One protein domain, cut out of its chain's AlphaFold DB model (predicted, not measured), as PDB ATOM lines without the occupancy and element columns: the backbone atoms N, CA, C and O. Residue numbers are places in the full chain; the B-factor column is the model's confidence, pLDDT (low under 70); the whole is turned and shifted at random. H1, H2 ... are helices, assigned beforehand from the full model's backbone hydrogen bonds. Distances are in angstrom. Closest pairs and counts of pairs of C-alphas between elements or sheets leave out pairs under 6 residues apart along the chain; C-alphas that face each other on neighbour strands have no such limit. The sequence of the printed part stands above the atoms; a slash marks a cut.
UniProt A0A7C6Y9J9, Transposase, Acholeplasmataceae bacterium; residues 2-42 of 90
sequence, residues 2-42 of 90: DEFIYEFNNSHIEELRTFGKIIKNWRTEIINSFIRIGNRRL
ATOM      1  N   ASP A   2     -62.538-107.262  31.820       92.00
ATOM      2  CA  ASP A   2     -62.188-108.388  30.946       92.00
ATOM      3  C   ASP A   2     -63.333-108.779  29.991       92.00
ATOM      4  O   ASP A   2     -63.073-109.047  28.823       92.00
ATOM      5  N   GLU A   3     -64.588-108.679  30.439       95.06
ATOM      6  CA  GLU A   3     -65.789-108.814  29.593       95.06
ATOM      7  C   GLU A   3     -65.804-107.800  28.436       95.06
ATOM      8  O   GLU A   3     -65.840-108.190  27.276       95.06
ATOM      9  N   PHE A   4     -65.628-106.506  28.719       91.88
ATOM     10  CA  PHE A   4     -65.527-105.481  27.672       91.88
ATOM     11  C   PHE A   4     -64.351-105.710  26.716       91.88
ATOM     12  O   PHE A   4     -64.485-105.530  25.511       91.88
ATOM     13  N   ILE A   5     -63.183-106.118  27.227       94.19
ATOM     14  CA  ILE A   5     -62.034-106.458  26.375       94.19
ATOM     15  C   ILE A   5     -62.396-107.621  25.443       94.19
ATOM     16  O   ILE A   5     -62.021-107.598  24.270       94.19
ATOM     17  N   TYR A   6     -63.110-108.628  25.946       96.12
ATOM     18  CA  TYR A   6     -63.588-109.750  25.146       96.12
ATOM     19  C   TYR A   6     -64.571-109.289  24.060       96.12
ATOM     20  O   TYR A   6     -64.369-109.625  22.896       96.12
ATOM     21  N   GLU A   7     -65.566-108.469  24.395       97.25
ATOM     22  CA  GLU A   7     -66.521-107.925  23.421       97.25
ATOM     23  C   GLU A   7     -65.830-107.090  22.336       97.25
ATOM     24  O   GLU A   7     -66.052-107.305  21.144       97.25
ATOM     25  N   PHE A   8     -64.925-106.184  22.724       96.56
ATOM     26  CA  PHE A   8     -64.179-105.360  21.775       96.56
ATOM     27  C   PHE A   8     -63.316-106.205  20.839       96.56
ATOM     28  O   PHE A   8     -63.321-105.981  19.630       96.56
ATOM     29  N   ASN A   9     -62.618-107.211  21.369       94.50
ATOM     30  CA  ASN A   9     -61.756-108.084  20.572       94.50
ATOM     31  C   ASN A   9     -62.532-108.985  19.600       94.50
ATOM     32  O   ASN A   9     -61.976-109.345  18.562       94.50
ATOM     33  N   ASN A  10     -63.784-109.328  19.912       96.50
ATOM     34  CA  ASN A  10     -64.652-110.142  19.055       96.50
ATOM     35  C   ASN A  10     -65.602-109.309  18.179       96.50
ATOM     36  O   ASN A  10     -66.408-109.868  17.439       96.50
ATOM     37  N   SER A  11     -65.507-107.978  18.225       96.69
ATOM     38  CA  SER A  11     -66.316-107.106  17.381       96.69
ATOM     39  C   SER A  11     -66.028-107.330  15.894       96.69
ATOM     40  O   SER A  11     -64.886-107.554  15.483       96.69
ATOM     41  N   HIS A  12     -67.055-107.188  15.057       97.12
ATOM     42  CA  HIS A  12     -66.898-107.170  13.601       97.12
ATOM     43  C   HIS A  12     -66.144-105.925  13.102       97.12
ATOM     44  O   HIS A  12     -65.520-105.981  12.041       97.12
ATOM     45  N   ILE A  13     -66.123-104.850  13.894       97.75
ATOM     46  CA  ILE A  13     -65.462-103.580  13.581       97.75
ATOM     47  C   ILE A  13     -63.982-103.659  13.977       97.75
ATOM     48  O   ILE A  13     -63.642-103.952  15.125       97.75
ATOM     49  N   GLU A  14     -63.084-103.390  13.034       96.81
ATOM     50  CA  GLU A  14     -61.639-103.521  13.244       96.81
ATOM     51  C   GLU A  14     -61.088-102.524  14.268       96.81
ATOM     52  O   GLU A  14     -60.237-102.873  15.094       96.81
ATOM     53  N   GLU A  15     -61.605-101.302  14.261       97.06
ATOM     54  CA  GLU A  15     -61.242-100.239  15.189       97.06
ATOM     55  C   GLU A  15     -61.560-100.641  16.629       97.06
ATOM     56  O   GLU A  15     -60.754-100.399  17.530       97.06
ATOM     57  N   LEU A  16     -62.685-101.332  16.846       96.94
ATOM     58  CA  LEU A  16     -63.060-101.846  18.162       96.94
ATOM     59  C   LEU A  16     -62.142-102.985  18.603       96.94
ATOM     60  O   LEU A  16     -61.695-102.988  19.748       96.94
ATOM     61  N   ARG A  17     -61.749-103.889  17.697       97.44
ATOM     62  CA  ARG A  17     -60.743-104.919  18.016       97.44
ATOM     63  C   ARG A  17     -59.396-104.302  18.380       97.44
ATOM     64  O   ARG A  17     -58.737-104.736  19.324       97.44
ATOM     65  N   THR A  18     -58.979-103.271  17.650       96.44
ATOM     66  CA  THR A  18     -57.748-102.523  17.940       96.44
ATOM     67  C   THR A  18     -57.836-101.829  19.296       96.44
ATOM     68  O   THR A  18     -56.905-101.912  20.099       96.44
ATOM     69  N   PHE A  19     -58.980-101.219  19.599       95.19
ATOM     70  CA  PHE A  19     -59.250-100.602  20.889       95.19
ATOM     71  C   PHE A  19     -59.215-101.613  22.046       95.19
ATOM     72  O   PHE A  19     -58.561-101.358  23.058       95.19
ATOM     73  N   GLY A  20     -59.813-102.795  21.877       96.12
ATOM     74  CA  GLY A  20     -59.761-103.886  22.857       96.12
ATOM     75  C   GLY A  20     -58.330-104.319  23.191       96.12
ATOM     76  O   GLY A  20     -57.984-104.476  24.367       96.12
ATOM     77  N   LYS A  21     -57.455-104.413  22.180       95.31
ATOM     78  CA  LYS A  21     -56.016-104.679  22.371       95.31
ATOM     79  C   LYS A  21     -55.321-103.571  23.163       95.31
ATOM     80  O   LYS A  21     -54.524-103.875  24.048       95.31
ATOM     81  N   ILE A  22     -55.629-102.300  22.891       95.19
ATOM     82  CA  ILE A  22     -55.073-101.158  23.638       95.19
ATOM     83  C   ILE A  22     -55.484-101.238  25.109       95.19
ATOM     84  O   ILE A  22     -54.619-101.165  25.981       95.19
ATOM     85  N   ILE A  23     -56.773-101.447  25.396       94.75
ATOM     86  CA  ILE A  23     -57.267-101.570  26.774       94.75
ATOM     87  C   ILE A  23     -56.566-102.721  27.501       94.75
ATOM     88  O   ILE A  23     -56.162-102.562  28.651       94.75
ATOM     89  N   LYS A  24     -56.400-103.871  26.836       95.38
ATOM     90  CA  LYS A  24     -55.705-105.027  27.408       95.38
ATOM     91  C   LYS A  24     -54.243-104.715  27.735       95.38
ATOM     92  O   LYS A  24     -53.792-105.040  28.829       95.38
ATOM     93  N   ASN A  25     -53.522-104.080  26.810       95.94
ATOM     94  CA  ASN A  25     -52.097-103.777  26.966       95.94
ATOM     95  C   ASN A  25     -51.827-102.731  28.054       95.94
ATOM     96  O   ASN A  25     -50.835-102.843  28.761       95.94
ATOM     97  N   TRP A  26     -52.715-101.744  28.199       95.25
ATOM     98  CA  TRP A  26     -52.564-100.619  29.131       95.25
ATOM     99  C   TRP A  26     -53.464-100.733  30.367       95.25
ATOM    100  O   TRP A  26     -53.784 -99.737  31.018       95.25
ATOM    101  N   ARG A  27     -53.940-101.946  30.679       93.31
ATOM    102  CA  ARG A  27     -54.934-102.199  31.735       93.31
ATOM    103  C   ARG A  27     -54.502-101.607  33.075       93.31
ATOM    104  O   ARG A  27     -55.299-100.952  33.746       93.31
ATOM    105  N   THR A  28     -53.251-101.839  33.457       93.38
ATOM    106  CA  THR A  28     -52.691-101.390  34.736       93.38
ATOM    107  C   THR A  28     -52.642 -99.868  34.811       93.38
ATOM    108  O   THR A  28     -53.095 -99.278  35.787       93.38
ATOM    109  N   GLU A  29     -52.156 -99.211  33.763       92.31
ATOM    110  CA  GLU A  29     -52.028 -97.759  33.672       92.31
ATOM    111  C   GLU A  29     -53.396 -97.074  33.657       92.31
ATOM    112  O   GLU A  29     -53.588 -96.062  34.335       92.31
ATOM    113  N   ILE A  30     -54.367 -97.648  32.939       90.31
ATOM    114  CA  ILE A  30     -55.753 -97.173  32.918       90.31
ATOM    115  C   ILE A  30     -56.335 -97.218  34.329       90.31
ATOM    116  O   ILE A  30     -56.853 -96.204  34.793       90.31
ATOM    117  N   ILE A  31     -56.207 -98.345  35.038       90.00
ATOM    118  CA  ILE A  31     -56.683 -98.478  36.424       90.00
ATOM    119  C   ILE A  31     -55.984 -97.455  37.329       90.00
ATOM    120  O   ILE A  31     -56.648 -96.722  38.064       90.00
ATOM    121  N   ASN A  32     -54.660 -97.333  37.217       89.31
ATOM    122  CA  ASN A  32     -53.874 -96.391  38.009       89.31
ATOM    123  C   ASN A  32     -54.266 -94.925  37.751       89.31
ATOM    124  O   ASN A  32     -54.191 -94.103  38.662       89.31
ATOM    125  N   SER A  33     -54.752 -94.585  36.553       87.56
ATOM    126  CA  SER A  33     -55.207 -93.225  36.217       87.56
ATOM    127  C   SER A  33     -56.455 -92.762  36.992       87.56
ATOM    128  O   SER A  33     -56.766 -91.563  37.022       87.56
ATOM    129  N   PHE A  34     -57.170 -93.691  37.641       87.56
ATOM    130  CA  PHE A  34     -58.301 -93.386  38.520       87.56
ATOM    131  C   PHE A  34     -57.886 -93.131  39.976       87.56
ATOM    132  O   PHE A  34     -58.692 -92.592  40.741       87.56
ATOM    133  N   ILE A  35     -56.643 -93.448  40.357       89.31
ATOM    134  CA  ILE A  35     -56.127 -93.205  41.707       89.31
ATOM    135  C   ILE A  35     -56.103 -91.694  41.986       89.31
ATOM    136  O   ILE A  35     -55.692 -90.874  41.155       89.31
ATOM    137  N   ARG A  36     -56.565 -91.313  43.182       89.06
ATOM    138  CA  ARG A  36     -56.540 -89.934  43.677       89.06
ATOM    139  C   ARG A  36     -55.492 -89.795  44.773       89.06
ATOM    140  O   ARG A  36     -55.464 -90.592  45.700       89.06
ATOM    141  N   ILE A  37     -54.680 -88.747  44.687       86.00
ATOM    142  CA  ILE A  37     -53.684 -88.378  45.697       86.00
ATOM    143  C   ILE A  37     -54.081 -86.997  46.223       86.00
ATOM    144  O   ILE A  37     -54.247 -86.066  45.436       86.00
ATOM    145  N   GLY A  38     -54.300 -86.865  47.535       87.62
ATOM    146  CA  GLY A  38     -54.711 -85.594  48.149       87.62
ATOM    147  C   GLY A  38     -55.992 -85.014  47.533       87.62
ATOM    148  O   GLY A  38     -56.013 -83.862  47.109       87.62
ATOM    149  N   ASN A  39     -57.035 -85.840  47.389       86.31
ATOM    150  CA  ASN A  39     -58.316 -85.520  46.737       86.31
ATOM    151  C   ASN A  39     -58.248 -85.121  45.251       86.31
ATOM    152  O   ASN A  39     -59.289 -84.850  44.645       86.31
ATOM    153  N   ARG A  40     -57.072 -85.162  44.619       83.31
ATOM    154  CA  ARG A  40     -56.897 -84.835  43.203       83.31
ATOM    155  C   ARG A  40     -56.588 -86.090  42.393       83.31
ATOM    156  O   ARG A  40     -55.718 -86.877  42.751       83.31
ATOM    157  N   ARG A  41     -57.297 -86.277  41.277       85.81
ATOM    158  CA  ARG A  41     -56.965 -87.323  40.300       85.81
ATOM    159  C   ARG A  41     -55.729 -86.904  39.511       85.81
ATOM    160  O   ARG A  41     -55.639 -85.747  39.094       85.81
ATOM    161  N   LEU A  42     -54.814 -87.840  39.276       79.06
ATOM    162  CA  LEU A  42     -53.687 -87.615  38.379       79.06
ATOM    163  C   LEU A  42     -54.226 -87.554  36.939       79.06
ATOM    164  O   LEU A  42     -54.578 -88.569  36.347       79.06
TER     165      LEU A  42
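This is residues 2 to 42 of the 90 residues of the protein "Transposase" of Acholeplasmataceae bacterium (UniProt A0A7C6Y9J9). A helical hairpin of H2 and H1 makes the head of a long, thin model; short H3 leads away from it, and a tail follows, folded back on itself, with residues 35 to 40 standing free. The printed part has 41 residues with three named helices, H1, H2 and H3 in chain order, and no named strand: all helix. It is only just loose, close to extended, with a radius of gyration of the C-alphas of 13.1 A, and a rod spanning 42 by 16 by 13 A.

H2, residues 14 to 25, and H1, residues 2 to 9, form a helical hairpin and touch, their closest C-alphas, those of Arg 17 and Asn 9, 4.2 A apart. They run opposite ways at a tilt of 35.2 degrees, only just steep. H3, residues 27 to 32, is close to H2 but not clearly touching; their closest C-alphas, those of Ile 30 and Ile 23, are 7.7 A apart. H1 and H3 are apart. In H1, H2 and H3 every O i to N i+4 pair is within hydrogen-bond range.

H2 is 16.7 A long, from C-alpha 14 at (-61.639, -103.521, 13.244). H1 measures 10.4 A and H3 8.6 A, ending at C-alpha 32 (-53.874, -96.391, 38.009).

The C-alphas farthest apart, those of His 12 and Gly 38, are 42.5 A apart. Both links are tight, the printed part has no cut, and no printed residue is under 70 in pLDDT.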